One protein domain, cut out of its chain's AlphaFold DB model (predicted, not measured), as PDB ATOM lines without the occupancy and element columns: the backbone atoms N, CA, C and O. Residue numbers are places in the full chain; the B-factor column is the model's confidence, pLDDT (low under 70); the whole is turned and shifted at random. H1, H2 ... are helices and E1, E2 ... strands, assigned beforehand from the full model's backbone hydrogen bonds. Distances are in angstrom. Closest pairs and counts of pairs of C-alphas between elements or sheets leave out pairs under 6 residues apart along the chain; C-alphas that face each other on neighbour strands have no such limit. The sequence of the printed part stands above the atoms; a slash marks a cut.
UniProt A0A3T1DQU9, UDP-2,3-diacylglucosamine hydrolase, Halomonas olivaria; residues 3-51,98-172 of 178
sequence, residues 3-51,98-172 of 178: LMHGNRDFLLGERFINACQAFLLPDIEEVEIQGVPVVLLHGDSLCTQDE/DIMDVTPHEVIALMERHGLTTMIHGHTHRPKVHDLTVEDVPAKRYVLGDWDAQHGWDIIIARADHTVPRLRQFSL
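AT A GLANCE: This is residues 3 to 51 and 98 to 172 of the 178 residues of the protein "UDP-2,3-diacylglucosamine hydrolase" of Halomonas olivaria (UniProt A0A3T1DQU9). The core is one strongly twisted sheet of five strands, E1 to E5, with the helix H2 packed over one of its faces. A two-stranded hairpin, E6 and E7, forms a second small sheet that meets the large one at Leu 167, while the short helix H1 lies well away from both. The printed part has 124 residues, with H1 E1 E2 H2 E3 E4 E5 E6 E7 along the chain; the large sheet runs E1 E2 E3 E5 E4 and is mixed. The class is mixed, helices and strands, with 59 residues, under half, in named elements. The whole is compact, with a radius of gyration of the C-alphas of 15.0 A and spans of 44 by 42 by 29 A.

HOW THE PARTS SIT: Start at H1, residues 14 to 19, which is not on the five-stranded sheet. Next, E1, residues 28 to 33, and E2, residues 36 to 41, form an antiparallel hairpin; look for N 31 and O 38, 2.9 A apart. H2, residues 104 to 114, is on the sheet, making two layers, a helix on one face of a sheet. E3, residues 118 to 121, is parallel to E2, with N 120 and O 39 at 2.9 A. E4, residues 128 to 134, and E5, residues 137 to 143, form an antiparallel hairpin, with N 130 and O 141 at 2.8 A. E5 is parallel to E3, with N 142 and O 119 at 2.8 A. The edge strands are E1 and E4. The closest C-alphas of H2 and E4 are those of Ile 108 and Val 134, 6.0 A apart. Last come E6, residues 151 to 156, and E7, residues 166 to 171, an antiparallel hairpin with N 154 and O 168 at 3.0 A. The closest C-alphas of E5 and E7 are those of Tyr 142 and Leu 167, 7.2 A apart. In H1 every O i to N i+4 pair is within hydrogen-bond range; in H2, 6 of 7 are.

IN THESE COORDINATES: Find C-alpha 14 at (-3.620, 22.557, 39.241), where H1 begins; it spans 8.4 A. E1 spans 15.1 A, E2 15.8 A and E3 10.3 A. H2 runs 16.2 A from C-alpha 104 at (-12.303, 20.748, 6.697). E4 spans 18.1 A, E5 19.7 A and E6 16.0 A. E7 spans 16.2 A and ends at C-alpha 171, (-33.536, 20.475, 29.143).

THE WHOLE: Look at Ala 19 and Asp 136: their C-alphas are the two farthest apart, at 44.5 A. Residues 52 to 97 are not printed, and C-alphas 51 and 98 are 13.1 A apart across this cut. Of the links that are printed whole, none is long. The mean pLDDT of the printed part is 94.5; residues 98 and 161 are under 70.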
ATOM      1  N   LEU A   3     -11.110  17.195  32.577       97.12
ATOM      2  CA  LEU A   3     -11.273  18.562  32.099       97.12
ATOM      3  C   LEU A   3     -10.272  18.801  30.980       97.12
ATOM      4  O   LEU A   3      -9.136  18.354  31.071       97.12
ATOM      5  N   MET A   4     -10.682  19.522  29.951       97.38
ATOM      6  CA  MET A   4      -9.825  19.963  28.859       97.38
ATOM      7  C   MET A   4      -9.981  21.472  28.744       97.38
ATOM      8  O   MET A   4     -11.084  21.994  28.905       97.38
ATOM      9  N   HIS A   5      -8.881  22.180  28.511       97.62
ATOM     10  CA  HIS A   5      -8.945  23.621  28.306       97.62
ATOM     11  C   HIS A   5      -9.663  23.960  27.008       97.62
ATOM     12  O   HIS A   5      -9.380  23.381  25.961       97.62
ATOM     13  N   GLY A   6     -10.512  24.977  27.066       96.06
ATOM     14  CA  GLY A   6     -10.976  25.704  25.905       96.06
ATOM     15  C   GLY A   6     -10.305  27.068  25.757       96.06
ATOM     16  O   GLY A   6      -9.397  27.473  26.485       96.06
ATOM     17  N   ASN A   7     -10.798  27.845  24.795       94.44
ATOM     18  CA  ASN A   7     -10.275  29.176  24.482       94.44
ATOM     19  C   ASN A   7     -10.653  30.265  25.507       94.44
ATOM     20  O   ASN A   7     -10.243  31.418  25.364       94.44
ATOM     21  N   ARG A   8     -11.459  29.931  26.522       92.88
ATOM     22  CA  ARG A   8     -11.918  30.862  27.568       92.88
ATOM     23  C   ARG A   8     -11.277  30.605  28.933       92.88
ATOM     24  O   ARG A   8     -11.310  31.491  29.785       92.88
ATOM     25  N   ASP A   9     -10.712  29.425  29.134       94.19
ATOM     26  CA  ASP A   9     -10.336  28.865  30.431       94.19
ATOM     27  C   ASP A   9      -8.988  28.116  30.394       94.19
ATOM     28  O   ASP A   9      -8.630  27.416  31.335       94.19
ATOM     29  N   PHE A  10      -8.163  28.369  29.373       94.12
ATOM     30  CA  PHE A  10      -6.791  27.856  29.220       94.12
ATOM     31  C   PHE A  10      -5.802  28.228  30.348       94.12
ATOM     32  O   PHE A  10      -4.656  27.790  30.333       94.12
ATOM     33  N   LEU A  11      -6.213  29.054  31.320       95.31
ATOM     34  CA  LEU A  11      -5.443  29.376  32.531       95.31
ATOM     35  C   LEU A  11      -5.882  28.565  33.761       95.31
ATOM     36  O   LEU A  11      -5.375  28.808  34.860       95.31
ATOM     37  N   LEU A  12      -6.842  27.639  33.628       94.19
ATOM     38  CA  LEU A  12      -7.208  26.741  34.722       94.19
ATOM     39  C   LEU A  12      -6.000  25.877  35.101       94.19
ATOM     40  O   LEU A  12      -5.588  25.001  34.349       94.19
ATOM     41  N   GLY A  13      -5.432  26.143  36.276       93.12
ATOM     42  CA  GLY A  13      -4.259  25.440  36.791       93.12
ATOM     43  C   GLY A  13      -4.590  24.370  37.830       93.12
ATOM     44  O   GLY A  13      -5.737  24.213  38.257       93.12
ATOM     45  N   GLU A  14      -3.546  23.693  38.309       93.69
ATOM     46  CA  GLU A  14      -3.620  22.557  39.241       93.69
ATOM     47  C   GLU A  14      -4.497  22.814  40.470       93.69
ATOM     48  O   GLU A  14      -5.229  21.931  40.904       93.69
ATOM     49  N   ARG A  15      -4.493  24.042  41.014       95.94
ATOM     50  CA  ARG A  15      -5.337  24.391  42.167       95.94
ATOM     51  C   ARG A  15      -6.823  24.120  41.907       95.94
ATOM     52  O   ARG A  15      -7.504  23.615  42.793       95.94
ATOM     53  N   PHE A  16      -7.324  24.487  40.729       96.62
ATOM     54  CA  PHE A  16      -8.723  24.267  40.356       96.62
ATOM     55  C   PHE A  16      -8.986  22.785  40.083       96.62
ATOM     56  O   PHE A  16      -9.932  22.219  40.619       96.62
ATOM     57  N   ILE A  17      -8.094  22.147  39.324       97.06
ATOM     58  CA  ILE A  17      -8.182  20.723  38.977       97.06
ATOM     59  C   ILE A  17      -8.246  19.846  40.237       97.06
ATOM     60  O   ILE A  17      -9.133  19.001  40.355       97.06
ATOM     61  N   ASN A  18      -7.390  20.120  41.226       96.31
ATOM     62  CA  ASN A  18      -7.363  19.415  42.508       96.31
ATOM     63  C   ASN A  18      -8.630  19.661  43.338       96.31
ATOM     64  O   ASN A  18      -9.168  18.721  43.921       96.31
ATOM     65  N   ALA A  19      -9.135  20.899  43.374       97.38
ATOM     66  CA  ALA A  19     -10.381  21.224  44.074       97.38
ATOM     67  C   ALA A  19     -11.592  20.486  43.476       97.38
ATOM     68  O   ALA A  19     -12.508  20.111  44.201       97.38
ATOM     69  N   CYS A  20     -11.570  20.247  42.165       96.81
ATOM     70  CA  CYS A  20     -12.585  19.492  41.440       96.81
ATOM     71  C   CYS A  20     -12.370  17.969  41.462       96.81
ATOM     72  O   CYS A  20     -13.202  17.250  40.913       96.81
ATOM     73  N   GLN A  21     -11.267  17.471  42.038       97.44
ATOM     74  CA  GLN A  21     -10.859  16.061  41.947       97.44
ATOM     75  C   GLN A  21     -10.859  15.552  40.489       97.44
ATOM     76  O   GLN A  21     -11.327  14.452  40.177       97.44
ATOM     77  N   ALA A  22     -10.384  16.404  39.579       96.75
ATOM     78  CA  ALA A  22     -10.359  16.148  38.148       96.75
ATOM     79  C   ALA A  22      -8.950  15.798  37.655       96.75
ATOM     80  O   ALA A  22      -7.959  16.010  38.349       96.75
ATOM     81  N   PHE A  23      -8.874  15.313  36.421       96.44
ATOM     82  CA  PHE A  23      -7.639  15.221  35.650       96.44
ATOM     83  C   PHE A  23      -7.697  16.233  34.510       96.44
ATOM     84  O   PHE A  23      -8.718  16.327  33.828       96.44
ATOM     85  N   LEU A  24      -6.620  16.994  34.314       96.44
ATOM     86  CA  LEU A  24      -6.490  17.887  33.168       96.44
ATOM     87  C   LEU A  24      -5.936  17.093  31.983       96.44
ATOM     88  O   LEU A  24      -4.841  16.542  32.071       96.44
ATOM     89  N   LEU A  25      -6.703  17.036  30.902       97.19
ATOM     90  CA  LEU A  25      -6.298  16.452  29.633       97.19
ATOM     91  C   LEU A  25      -5.429  17.437  28.840       97.19
ATOM     92  O   LEU A  25      -5.593  18.655  28.984       97.19
ATOM     93  N   PRO A  26      -4.529  16.930  27.981       96.12
ATOM     94  CA  PRO A  26      -3.885  17.750  26.965       96.12
ATOM     95  C   PRO A  26      -4.910  18.321  25.969       96.12
ATOM     96  O   PRO A  26      -6.082  17.958  25.953       96.12
ATOM     97  N   ASP A  27      -4.447  19.238  25.120       94.19
ATOM     98  CA  ASP A  27      -5.251  19.936  24.101       94.19
ATOM     99  C   ASP A  27      -5.855  18.991  23.040       94.19
ATOM    100  O   ASP A  27      -6.888  19.298  22.447       94.19
ATOM    101  N   ILE A  28      -5.199  17.847  22.817       97.81
ATOM    102  CA  ILE A  28      -5.659  16.721  22.004       97.81
ATOM    103  C   ILE A  28      -5.405  15.460  22.825       97.81
ATOM    104  O   ILE A  28      -4.263  15.220  23.213       97.81
ATOM    105  N   GLU A  29      -6.447  14.671  23.066       98.25
ATOM    106  CA  GLU A  29      -6.368  13.415  23.812       98.25
ATOM    107  C   GLU A  29      -6.909  12.262  22.965       98.25
ATOM    108  O   GLU A  29      -8.014  12.338  22.427       98.25
ATOM    109  N   GLU A  30      -6.143  11.177  22.885       98.12
ATOM    110  CA  GLU A  30      -6.581   9.909  22.305       98.12
ATOM    111  C   GLU A  30      -7.071   8.995  23.424       98.12
ATOM    112  O   GLU A  30      -6.343   8.715  24.376       98.12
ATOM    113  N   VAL A  31      -8.307   8.514  23.323       97.00
ATOM    114  CA  VAL A  31      -8.913   7.695  24.372       97.00
ATOM    115  C   VAL A  31      -9.816   6.625  23.782       97.00
ATOM    116  O   VAL A  31     -10.478   6.835  22.770       97.00
ATOM    117  N   GLU A  32      -9.891   5.474  24.441       96.00
ATOM    118  CA  GLU A  32     -10.904   4.465  24.150       96.00
ATOM    119  C   GLU A  32     -12.043   4.557  25.173       96.00
ATOM    120  O   GLU A  32     -11.837   4.388  26.376       96.00
ATOM    121  N   ILE A  33     -13.264   4.815  24.701       94.62
ATOM    122  CA  ILE A  33     -14.464   4.918  25.535       94.62
ATOM    123  C   ILE A  33     -15.419   3.794  25.140       94.62
ATOM    124  O   ILE A  33     -15.967   3.790  24.043       94.62
ATOM    125  N   GLN A  34     -15.633   2.830  26.042       93.56
ATOM    126  CA  GLN A  34     -16.519   1.676  25.807       93.56
ATOM    127  C   GLN A  34     -16.190   0.890  24.517       93.56
ATOM    128  O   GLN A  34     -17.095   0.410  23.832       93.56
ATOM    129  N   GLY A  35     -14.900   0.755  24.188       92.50
ATOM    130  CA  GLY A  35     -14.430   0.081  22.971       92.50
ATOM    131  C   GLY A  35     -14.432   0.955  21.713       92.50
ATOM    132  O   GLY A  35     -14.112   0.457  20.639       92.50
ATOM    133  N   VAL A  36     -14.802   2.236  21.820       94.19
ATOM    134  CA  VAL A  36     -14.736   3.195  20.711       94.19
ATOM    135  C   VAL A  36     -13.478   4.046  20.873       94.19
ATOM    136  O   VAL A  36     -13.399   4.793  21.850       94.19
ATOM    137  N   PRO A  37     -12.507   3.966  19.952       96.44
ATOM    138  CA  PRO A  37     -11.346   4.842  19.965       96.44
ATOM    139  C   PRO A  37     -11.741   6.232  19.438       96.44
ATOM    140  O   PRO A  37     -12.391   6.357  18.397       96.44
ATOM    141  N   VAL A  38     -11.396   7.279  20.185       97.56
ATOM    142  CA  VAL A  38     -11.857   8.656  19.980       97.56
ATOM    143  C   VAL A  38     -10.696   9.630  20.145       97.56
ATOM    144  O   VAL A  38      -9.923   9.518  21.095       97.56
ATOM    145  N   VAL A  39     -10.629  10.635  19.269       98.50
ATOM    146  CA  VAL A  39      -9.831  11.841  19.514       98.50
ATOM    147  C   VAL A  39     -10.710  12.948  20.092       98.50
ATOM    148  O   VAL A  39     -11.733  13.322  19.508       98.50
ATOM    149  N   LEU A  40     -10.324  13.449  21.265       98.56
ATOM    150  CA  LEU A  40     -10.963  14.555  21.970       98.56
ATOM    151  C   LEU A  40     -10.123  15.819  21.815       98.56
ATOM    152  O   LEU A  40      -8.903  15.781  21.964       98.56
ATOM    153  N   LEU A  41     -10.782  16.945  21.568       98.38
ATOM    154  CA  LEU A  41     -10.165  18.268  21.548       98.38
ATOM    155  C   LEU A  41     -11.223  19.350  21.781       98.38
ATOM    156  O   LEU A  41     -12.407  19.128  21.533       98.38
ATOM    157  N   HIS A  42     -10.820  20.556  22.187       98.06
ATOM    158  CA  HIS A  42     -11.768  21.678  22.267       98.06
ATOM    159  C   HIS A  42     -12.318  22.055  20.885       98.06
ATOM    160  O   HIS A  42     -13.511  22.299  20.733       98.06
ATOM    161  N   GLY A  43     -11.459  22.037  19.861       97.12
ATOM    162  CA  GLY A  43     -11.816  22.276  18.456       97.12
ATOM    163  C   GLY A  43     -11.307  23.603  17.894       97.12
ATOM    164  O   GLY A  43     -11.212  23.750  16.682       97.12
ATOM    165  N   ASP A  44     -10.885  24.538  18.746       96.38
ATOM    166  CA  ASP A  44     -10.342  25.836  18.324       96.38
ATOM    167  C   ASP A  44      -9.023  25.738  17.543       96.38
ATOM    168  O   ASP A  44      -8.703  26.621  16.753       96.38
ATOM    169  N   SER A  45      -8.254  24.662  17.737       96.81
ATOM    170  CA  SER A  45      -7.066  24.353  16.926       96.81
ATOM    171  C   SER A  45      -7.378  24.118  15.451       96.81
ATOM    172  O   SER A  45      -6.486  24.289  14.625       96.81
ATOM    173  N   LEU A  46      -8.605  23.701  15.131       97.44
ATOM    174  CA  LEU A  46      -9.007  23.330  13.777       97.44
ATOM    175  C   LEU A  46      -9.478  24.533  12.947       97.44
ATOM    176  O   LEU A  46      -9.604  24.413  11.733       97.44
ATOM    177  N   CYS A  47      -9.724  25.688  13.567       95.31
ATOM    178  CA  CYS A  47     -10.175  26.922  12.909       95.31
ATOM    179  C   CYS A  47      -8.995  27.688  12.281       95.31
ATOM    180  O   CYS A  47      -8.756  28.860  12.572       95.31
ATOM    181  N   THR A  48      -8.203  27.014  11.442       94.75
ATOM    182  CA  THR A  48      -6.909  27.534  10.962       94.75
ATOM    183  C   THR A  48      -7.019  28.698   9.978       94.75
ATOM    184  O   THR A  48      -6.034  29.403   9.773       94.75
ATOM    185  N   GLN A  49      -8.202  28.935   9.405       92.31
ATOM    186  CA  GLN A  49      -8.471  30.098   8.553       92.31
ATOM    187  C   GLN A  49      -8.626  31.407   9.346       92.31
ATOM    188  O   GLN A  49      -8.475  32.488   8.779       92.31
ATOM    189  N   ASP A  50      -8.870  31.340  10.658       91.06
ATOM    190  CA  ASP A  50      -8.881  32.515  11.526       91.06
ATOM    191  C   ASP A  50      -7.455  32.841  12.000       91.06
ATOM    192  O   ASP A  50      -7.063  32.568  13.135       91.06
ATOM    193  N   GLU A  51      -6.641  33.417  11.112       90.94
ATOM    194  CA  GLU A  51      -5.220  33.700  11.378       90.94
ATOM    195  C   GLU A  51      -5.003  34.575  12.623       90.94
ATOM    196  O   GLU A  51      -4.078  34.343  13.408       90.94
ATOM    197  N   ASP A  98     -17.968  30.875   7.692       66.56
ATOM    198  CA  ASP A  98     -17.055  29.831   7.230       66.56
ATOM    199  C   ASP A  98     -15.654  29.958   7.841       66.56
ATOM    200  O   ASP A  98     -15.061  28.945   8.201       66.56
ATOM    201  N   ILE A  99     -15.165  31.184   8.057       72.94
ATOM    202  CA  ILE A  99     -13.879  31.454   8.727       72.94
ATOM    203  C   ILE A  99     -13.914  31.028  10.207       72.94
ATOM    204  O   ILE A  99     -12.878  30.705  10.785       72.94
ATOM    205  N   MET A 100     -15.095  31.042  10.834       75.06
ATOM    206  CA  MET A 100     -15.276  30.708  12.252       75.06
ATOM    207  C   MET A 100     -15.551  29.218  12.510       75.06
ATOM    208  O   MET A 100     -15.591  28.804  13.670       75.06
ATOM    209  N   ASP A 101     -15.774  28.414  11.468       88.69
ATOM    210  CA  ASP A 101     -15.883  26.958  11.595       88.69
ATOM    211  C   ASP A 101     -14.498  26.306  11.440       88.69
ATOM    212  O   ASP A 101     -13.477  26.958  11.212       88.69
ATOM    213  N   VAL A 102     -14.434  24.993  11.624       93.75
ATOM    214  CA  VAL A 102     -13.199  24.241  11.412       93.75
ATOM    215  C   VAL A 102     -12.812  24.239   9.933       93.75
ATOM    216  O   VAL A 102     -13.659  24.112   9.048       93.75
ATOM    217  N   THR A 103     -11.513  24.256   9.658       94.81
ATOM    218  CA  THR A 103     -10.977  24.007   8.323       94.81
ATOM    219  C   THR A 103     -11.169  22.521   7.982       94.81
ATOM    220  O   THR A 103     -10.571  21.670   8.646       94.81
ATOM    221  N   PRO A 104     -11.950  22.150   6.944       93.38
ATOM    222  CA  PRO A 104     -12.303  20.748   6.697       93.38
ATOM    223  C   PRO A 104     -11.103  19.814   6.502       93.38
ATOM    224  O   PRO A 104     -11.129  18.677   6.962       93.38
ATOM    225  N   HIS A 105     -10.037  20.289   5.853       95.31
ATOM    226  CA  HIS A 105      -8.835  19.482   5.643       95.31
ATOM    227  C   HIS A 105      -8.070  19.198   6.947       95.31
ATOM    228  O   HIS A 105      -7.535  18.106   7.097       95.31
ATOM    229  N   GLU A 106      -8.077  20.122   7.915       97.50
ATOM    230  CA  GLU A 106      -7.407  19.931   9.212       97.50
ATOM    231  C   GLU A 106      -8.081  18.845  10.052       97.50
ATOM    232  O   GLU A 106      -7.403  18.095  10.749       97.50
ATOM    233  N   VAL A 107      -9.409  18.714   9.949       97.69
ATOM    234  CA  VAL A 107     -10.152  17.610  10.574       97.69
ATOM    235  C   VAL A 107      -9.619  16.271  10.072       97.69
ATOM    236  O   VAL A 107      -9.265  15.415  10.879       97.69
ATOM    237  N   ILE A 108      -9.558  16.102   8.745       97.81
ATOM    238  CA  ILE A 108      -9.106  14.856   8.119       97.81
ATOM    239  C   ILE A 108      -7.643  14.596   8.476       97.81
ATOM    240  O   ILE A 108      -7.342  13.545   9.025       97.81
ATOM    241  N   ALA A 109      -6.761  15.578   8.288       97.88
ATOM    242  CA  ALA A 109      -5.334  15.429   8.563       97.88
ATOM    243  C   ALA A 109      -5.033  15.081  10.034       97.88
ATOM    244  O   ALA A 109      -4.099  14.329  10.318       97.88
ATOM    245  N   LEU A 110      -5.805  15.620  10.985       98.12
ATOM    246  CA  LEU A 110      -5.675  15.266  12.399       98.12
ATOM    247  C   LEU A 110      -6.120  13.819  12.640       98.12
ATOM    248  O   LEU A 110      -5.407  13.063  13.292       98.12
ATOM    249  N   MET A 111      -7.259  13.414  12.082       98.06
ATOM    250  CA  MET A 111      -7.763  12.042  12.199       98.06
ATOM    251  C   MET A 111      -6.813  11.014  11.575       98.06
ATOM    252  O   MET A 111      -6.537   9.999  12.208       98.06
ATOM    253  N   GLU A 112      -6.249  11.307  10.400       97.31
ATOM    254  CA  GLU A 112      -5.220  10.489   9.739       97.31
ATOM    255  C   GLU A 112      -3.973  10.351  10.617       97.31
ATOM    256  O   GLU A 112      -3.496   9.247  10.865       97.31
ATOM    257  N   ARG A 113      -3.470  11.468  11.162       97.31
ATOM    258  CA  ARG A 113      -2.269  11.477  12.011       97.31
ATOM    259  C   ARG A 113      -2.403  10.589  13.245       97.31
ATOM    260  O   ARG A 113      -1.418   9.979  13.652       97.31
ATOM    261  N   HIS A 114      -3.588  10.562  13.848       96.62
ATOM    262  CA  HIS A 114      -3.870   9.739  15.021       96.62
ATOM    263  C   HIS A 114      -4.396   8.339  14.655       96.62
ATOM    264  O   HIS A 114      -4.513   7.485  15.524       96.62
ATOM    265  N   GLY A 115      -4.702   8.069  13.379       96.12
ATOM    266  CA  GLY A 115      -5.285   6.797  12.942       96.12
ATOM    267  C   GLY A 115      -6.684   6.544  13.516       96.12
ATOM    268  O   GLY A 115      -7.040   5.401  13.804       96.12
ATOM    269  N   LEU A 116      -7.472   7.603  13.730       96.69
ATOM    270  CA  LEU A 116      -8.764   7.547  14.418       96.69
ATOM    271  C   LEU A 116      -9.911   7.968  13.503       96.69
ATOM    272  O   LEU A 116      -9.858   8.999  12.844       96.69
ATOM    273  N   THR A 117     -11.006   7.210  13.525       97.12
ATOM    274  CA  THR A 117     -12.201   7.472  12.700       97.12
ATOM    275  C   THR A 117     -13.327   8.165  13.466       97.12
ATOM    276  O   THR A 117     -14.371   8.465  12.888       97.12
ATOM    277  N   THR A 118     -13.132   8.466  14.754       97.94
ATOM    278  CA  THR A 118     -14.098   9.196  15.585       97.94
ATOM    279  C   THR A 118     -13.436  10.402  16.241       97.94
ATOM    280  O   THR A 118     -12.495  10.255  17.015       97.94
ATOM    281  N   MET A 119     -13.964  11.594  15.968       98.56
ATOM    282  CA  MET A 119     -13.550  12.854  16.591       98.56
ATOM    283  C   MET A 119     -14.707  13.453  17.387       98.56
ATOM    284  O   MET A 119     -15.821  13.537  16.869       98.56
ATOM    285  N   ILE A 120     -14.443  13.936  18.601       98.56
ATOM    286  CA  ILE A 120     -15.391  14.737  19.383       98.56
ATOM    287  C   ILE A 120     -14.745  16.077  19.728       98.56
ATOM    288  O   ILE A 120     -13.671  16.112  20.324       98.56
ATOM    289  N   HIS A 121     -15.420  17.174  19.388       98.44
ATOM    290  CA  HIS A 121     -14.990  18.514  19.776       98.44
ATOM    291  C   HIS A 121     -16.161  19.452  20.083       98.44
ATOM    292  O   HIS A 121     -17.320  19.118  19.845       98.44
ATOM    293  N   GLY A 122     -15.858  20.635  20.616       96.50
ATOM    294  CA  GLY A 122     -16.806  21.727  20.842       96.50
ATOM    295  C   GLY A 122     -16.412  22.969  20.044       96.50
ATOM    296  O   GLY A 122     -16.228  22.899  18.829       96.50
ATOM    297  N   HIS A 123     -16.267  24.097  20.741       95.88
ATOM    298  CA  HIS A 123     -15.815  25.407  20.250       95.88
ATOM    299  C   HIS A 123     -16.697  26.118  19.214       95.88
ATOM    300  O   HIS A 123     -16.958  27.306  19.379       95.88
ATOM    301  N   THR A 124     -17.170  25.438  18.172       93.69
ATOM    302  CA  THR A 124     -17.871  26.093  17.054       93.69
ATOM    303  C   THR A 124     -19.338  26.394  17.349       93.69
ATOM    304  O   THR A 124     -19.954  27.149  16.604       93.69
ATOM    305  N   HIS A 125     -19.896  25.812  18.422       91.75
ATOM    306  CA  HIS A 125     -21.292  25.981  18.850       91.75
ATOM    307  C   HIS A 125     -22.302  25.560  17.757       91.75
ATOM    308  O   HIS A 125     -23.433  26.037  17.697       91.75
ATOM    309  N   ARG A 126     -21.890  24.650  16.863       93.38
ATOM    310  CA  ARG A 126     -22.682  24.139  15.731       93.38
ATOM    311  C   ARG A 126     -22.959  22.644  15.935       93.38
ATOM    312  O   ARG A 126     -22.323  21.827  15.267       93.38
ATOM    313  N   PRO A 127     -23.853  22.258  16.868       96.38
ATOM    314  CA  PRO A 127     -24.062  20.858  17.226       96.38
ATOM    315  C   PRO A 127     -24.486  20.032  16.012       96.38
ATOM    316  O   PRO A 127     -25.540  20.265  15.417       96.38
ATOM    317  N   LYS A 128     -23.647  19.068  15.624       97.19
ATOM    318  CA  LYS A 128     -23.873  18.223  14.449       97.19
ATOM    319  C   LYS A 128     -22.988  16.983  14.487       97.19
ATOM    320  O   LYS A 128     -21.870  17.009  14.995       97.19
ATOM    321  N   VAL A 129     -23.482  15.900  13.892       98.12
ATOM    322  CA  VAL A 129     -22.666  14.741  13.518       98.12
ATOM    323  C   VAL A 129     -22.378  14.842  12.026       98.12
ATOM    324  O   VAL A 129     -23.303  14.921  11.217       98.12
ATOM    325  N   HIS A 130     -21.102  14.897  11.664       97.81
ATOM    326  CA  HIS A 130     -20.645  14.945  10.283       97.81
ATOM    327  C   HIS A 130     -20.109  13.577   9.876       97.81
ATOM    328  O   HIS A 130     -19.213  13.053  10.538       97.81
ATOM    329  N   ASP A 131     -20.633  13.036   8.780       97.44
ATOM    330  CA  ASP A 131     -20.043  11.896   8.087       97.44
ATOM    331  C   ASP A 131     -18.858  12.361   7.240       97.44
ATOM    332  O   ASP A 131     -18.935  13.377   6.544       97.44
ATOM    333  N   LEU A 132     -17.755  11.627   7.341       96.81
ATOM    334  CA  LEU A 132     -16.471  11.918   6.717       96.81
ATOM    335  C   LEU A 132     -15.856  10.620   6.178       96.81
ATOM    336  O   LEU A 132     -16.315   9.520   6.493       96.81
ATOM    337  N   THR A 133     -14.768  10.763   5.428       96.38
ATOM    338  CA  THR A 133     -13.908   9.654   5.012       96.38
ATOM    339  C   THR A 133     -12.467  10.003   5.364       96.38
ATOM    340  O   THR A 133     -12.012  11.094   5.024       96.38
ATOM    341  N   VAL A 134     -11.771   9.095   6.047       95.12
ATOM    342  CA  VAL A 134     -10.363   9.209   6.462       95.12
ATOM    343  C   VAL A 134      -9.651   7.969   5.926       95.12
ATOM    344  O   VAL A 134     -10.069   6.867   6.261       95.12
ATOM    345  N   GLU A 135      -8.654   8.130   5.051       92.69
ATOM    346  CA  GLU A 135      -7.964   7.009   4.372       92.69
ATOM    347  C   GLU A 135      -8.920   5.956   3.761       92.69
ATOM    348  O   GLU A 135      -8.766   4.754   3.968       92.69
ATOM    349  N   ASP A 136      -9.959   6.403   3.045       93.31
ATOM    350  CA  ASP A 136     -11.026   5.557   2.469       93.31
ATOM    351  C   ASP A 136     -11.898   4.788   3.490       93.31
ATOM    352  O   ASP A 136     -12.776   4.008   3.109       93.31
ATOM    353  N   VAL A 137     -11.738   5.052   4.790       95.44
ATOM    354  CA  VAL A 137     -12.552   4.479   5.869       95.44
ATOM    355  C   VAL A 137     -13.636   5.473   6.310       95.44
ATOM    356  O   VAL A 137     -13.339   6.652   6.531       95.44
ATOM    357  N   PRO A 138     -14.901   5.036   6.481       97.06
ATOM    358  CA  PRO A 138     -15.947   5.879   7.049       97.06
ATOM    359  C   PRO A 138     -15.569   6.404   8.437       97.06
ATOM    360  O   PRO A 138     -15.215   5.637   9.335       97.06
ATOM    361  N   ALA A 139     -15.701   7.711   8.620       97.50
ATOM    362  CA  ALA A 139     -15.350   8.420   9.839       97.50
ATOM    363  C   ALA A 139     -16.474   9.367  10.273       97.50
ATOM    364  O   ALA A 139     -17.341   9.748   9.481       97.50
ATOM    365  N   LYS A 140     -16.477   9.753  11.551       98.00
ATOM    366  CA  LYS A 140     -17.463  10.673  12.123       98.00
ATOM    367  C   LYS A 140     -16.805  11.751  12.972       98.00
ATOM    368  O   LYS A 140     -15.969  11.466  13.828       98.00
ATOM    369  N   ARG A 141     -17.264  12.987  12.783       98.25
ATOM    370  CA  ARG A 141     -16.948  14.134  13.641       98.25
ATOM    371  C   ARG A 141     -18.203  14.586  14.373       98.25
ATOM    372  O   ARG A 141     -19.188  14.963  13.740       98.25
ATOM    373  N   TYR A 142     -18.149  14.566  15.696       98.44
ATOM    374  CA  TYR A 142     -19.215  15.007  16.582       98.44
ATOM    375  C   TYR A 142     -18.869  16.384  17.140       98.44
ATOM    376  O   TYR A 142     -17.813  16.567  17.746       98.44
ATOM    377  N   VAL A 143     -19.774  17.336  16.943       98.25
ATOM    378  CA  VAL A 143     -19.657  18.698  17.461       98.25
ATOM    379  C   VAL A 143     -20.639  18.862  18.614       98.25
ATOM    380  O   VAL A 143     -21.844  18.690  18.424       98.25
ATOM    381  N   LEU A 144     -20.134  19.181  19.803       97.50
ATOM    382  CA  LEU A 144     -20.942  19.552  20.962       97.50
ATOM    383  C   LEU A 144     -21.509  20.965  20.786       97.50
ATOM    384  O   LEU A 144     -20.818  21.871  20.315       97.50
ATOM    385  N   GLY A 145     -22.768  21.144  21.181       94.75
ATOM    386  CA  GLY A 145     -23.398  22.460  21.261       94.75
ATOM    387  C   GLY A 145     -22.999  23.200  22.533       94.75
ATOM    388  O   GLY A 145     -22.609  22.586  23.531       94.75
ATOM    389  N   ASP A 146     -23.108  24.523  22.505       94.12
ATOM    390  CA  ASP A 146     -23.057  25.331  23.713       94.12
ATOM    391  C   ASP A 146     -24.366  25.246  24.492       94.12
ATOM    392  O   ASP A 146     -25.415  24.857  23.980       94.12
ATOM    393  N   TRP A 147     -24.277  25.552  25.781       95.44
ATOM    394  CA  TRP A 147     -25.423  25.517  26.673       95.44
ATOM    395  C   TRP A 147     -26.026  26.914  26.754       95.44
ATOM    396  O   TRP A 147     -25.309  27.894  26.977       95.44
ATOM    397  N   ASP A 148     -27.342  26.990  26.593       93.31
ATOM    398  CA  ASP A 148     -28.106  28.219  26.762       93.31
ATOM    399  C   ASP A 148     -28.820  28.228  28.129       93.31
ATOM    400  O   ASP A 148     -28.525  27.430  29.019       93.31
ATOM    401  N   ALA A 149     -29.739  29.170  28.343       93.50
ATOM    402  CA  ALA A 149     -30.453  29.291  29.616       93.50
ATOM    403  C   ALA A 149     -31.443  28.141  29.901       93.50
ATOM    404  O   ALA A 149     -31.944  28.033  31.019       93.50
ATOM    405  N   GLN A 150     -31.774  27.325  28.901       95.06
ATOM    406  CA  GLN A 150     -32.817  26.301  28.941       95.06
ATOM    407  C   GLN A 150     -32.298  24.912  28.561       95.06
ATOM    408  O   GLN A 150     -32.851  23.922  29.039       95.06
ATOM    409  N   HIS A 151     -31.250  24.822  27.743       95.56
ATOM    410  CA  HIS A 151     -30.776  23.571  27.163       95.56
ATOM    411  C   HIS A 151     -29.285  23.338  27.384       95.56
ATOM    412  O   HIS A 151     -28.467  24.258  27.328       95.56
ATOM    413  N   GLY A 152     -28.945  22.064  27.559       96.06
ATOM    414  CA  GLY A 152     -27.585  21.551  27.515       96.06
ATOM    415  C   GLY A 152     -27.400  20.539  26.389       96.06
ATOM    416  O   GLY A 152     -28.362  20.044  25.795       96.06
ATOM    417  N   TRP A 153     -26.139  20.228  26.117       96.75
ATOM    418  CA  TRP A 153     -25.717  19.208  25.163       96.75
ATOM    419  C   TRP A 153     -24.748  18.231  25.811       96.75
ATOM    420  O   TRP A 153     -23.866  18.636  26.572       96.75
ATOM    421  N   ASP A 154     -24.875  16.959  25.453       96.38
ATOM    422  CA  ASP A 154     -23.891  15.931  25.770       96.38
ATOM    423  C   ASP A 154     -23.678  14.969  24.596       96.38
ATOM    424  O   ASP A 154     -24.428  14.949  23.614       96.38
ATOM    425  N   ILE A 155     -22.619  14.169  24.700       96.31
ATOM    426  CA  ILE A 155     -22.442  12.974  23.887       96.31
ATOM    427  C   ILE A 155     -22.360  11.788  24.833       96.31
ATOM    428  O   ILE A 155     -21.470  11.724  25.679       96.31
ATOM    429  N   ILE A 156     -23.271  10.836  24.661       94.62
ATOM    430  CA  ILE A 156     -23.256   9.584  25.411       94.62
ATOM    431  C   ILE A 156     -22.670   8.461  24.558       94.62
ATOM    432  O   ILE A 156     -23.082   8.239  23.417       94.62
ATOM    433  N   ILE A 157     -21.714   7.736  25.135       94.19
ATOM    434  CA  ILE A 157     -21.147   6.508  24.578       94.19
ATOM    435  C   ILE A 157     -21.484   5.391  25.564       94.19
ATOM    436  O   ILE A 157     -20.782   5.179  26.550       94.19
ATOM    437  N   ALA A 158     -22.616   4.727  25.334       89.38
ATOM    438  CA  ALA A 158     -23.106   3.649  26.187       89.38
ATOM    439  C   ALA A 158     -22.761   2.290  25.579       89.38
ATOM    440  O   ALA A 158     -22.891   2.093  24.370       89.38
ATOM    441  N   ARG A 159     -22.357   1.344  26.429       82.06
ATOM    442  CA  ARG A 159     -22.026  -0.016  26.003       82.06
ATOM    443  C   ARG A 159     -23.262  -0.702  25.418       82.06
ATOM    444  O   ARG A 159     -24.271  -0.839  26.105       82.06
ATOM    445  N   ALA A 160     -23.163  -1.147  24.174       79.19
ATOM    446  CA  ALA A 160     -24.196  -1.904  23.473       79.19
ATOM    447  C   ALA A 160     -23.541  -2.865  22.470       79.19
ATOM    448  O   ALA A 160     -22.332  -2.801  22.258       79.19
ATOM    449  N   ASP A 161     -24.335  -3.716  21.813       69.94
ATOM    450  CA  ASP A 161     -23.840  -4.612  20.753       69.94
ATOM    451  C   ASP A 161     -23.154  -3.837  19.611       69.94
ATOM    452  O   ASP A 161     -22.242  -4.350  18.972       69.94
ATOM    453  N   HIS A 162     -23.574  -2.585  19.385       73.50
ATOM    454  CA  HIS A 162     -22.910  -1.613  18.516       73.50
ATOM    455  C   HIS A 162     -22.786  -0.276  19.260       73.50
ATOM    456  O   HIS A 162     -23.705   0.548  19.242       73.50
ATOM    457  N   THR A 163     -21.665  -0.071  19.953       82.56
ATOM    458  CA  THR A 163     -21.381   1.180  20.668       82.56
ATOM    459  C   THR A 163     -21.156   2.313  19.664       82.56
ATOM    460  O   THR A 163     -20.133   2.357  18.986       82.56
ATOM    461  N   VAL A 164     -22.107   3.245  19.567       88.69
ATOM    462  CA  VAL A 164     -22.001   4.446  18.723       88.69
ATOM    463  C   VAL A 164     -22.246   5.685  19.588       88.69
ATOM    464  O   VAL A 164     -23.250   5.713  20.307       88.69
ATOM    465  N   PRO A 165     -21.377   6.713  19.533       95.06
ATOM    466  CA  PRO A 165     -21.622   7.970  20.227       95.06
ATOM    467  C   PRO A 165     -22.934   8.621  19.782       95.06
ATOM    468  O   PRO A 165     -23.257   8.673  18.594       95.06
ATOM    469  N   ARG A 166     -23.698   9.151  20.737       94.75
ATOM    470  CA  ARG A 166     -24.961   9.849  20.474       94.75
ATOM    471  C   ARG A 166     -24.893  11.268  21.004       94.75
ATOM    472  O   ARG A 166     -24.831  11.453  22.213       94.75
ATOM    473  N   LEU A 167     -24.968  12.242  20.101       96.75
ATOM    474  CA  LEU A 167     -25.156  13.650  20.440       96.75
ATOM    475  C   LEU A 167     -26.606  13.873  20.894       96.75
ATOM    476  O   LEU A 167     -27.536  13.513  20.165       96.75
ATOM    477  N   ARG A 168     -26.807  14.440  22.087       95.69
ATOM    478  CA  ARG A 168     -28.131  14.728  22.654       95.69
ATOM    479  C   ARG A 168     -28.215  16.184  23.089       95.69
ATOM    480  O   ARG A 168     -27.268  16.716  23.660       95.69
ATOM    481  N   GLN A 169     -29.378  16.783  22.864       96.06
ATOM    482  CA  GLN A 169     -29.802  18.001  23.543       96.06
ATOM    483  C   GLN A 169     -30.757  17.606  24.668       96.06
ATOM    484  O   GLN A 169     -31.576  16.700  24.491       96.06
ATOM    485  N   PHE A 170     -30.671  18.279  25.807       95.31
ATOM    486  CA  PHE A 170     -31.556  18.051  26.943       95.31
ATOM    487  C   PHE A 170     -31.962  19.366  27.606       95.31
ATOM    488  O   PHE A 170     -31.300  20.388  27.439       95.31
ATOM    489  N   SER A 171     -33.059  19.333  28.362       95.81
ATOM    490  CA  SER A 171     -33.536  20.475  29.143       95.81
ATOM    491  C   SER A 171     -32.755  20.586  30.449       95.81
ATOM    492  O   SER A 171     -32.597  19.600  31.162       95.81
ATOM    493  N   LEU A 172     -32.325  21.790  30.827       93.62
ATOM    494  CA  LEU A 172     -31.675  22.020  32.123       93.62
ATOM    495  C   LEU A 172     -32.619  21.784  33.312       93.62
ATOM    496  O   LEU A 172     -32.157  21.583  34.431       93.62
TER     497      LEU A 172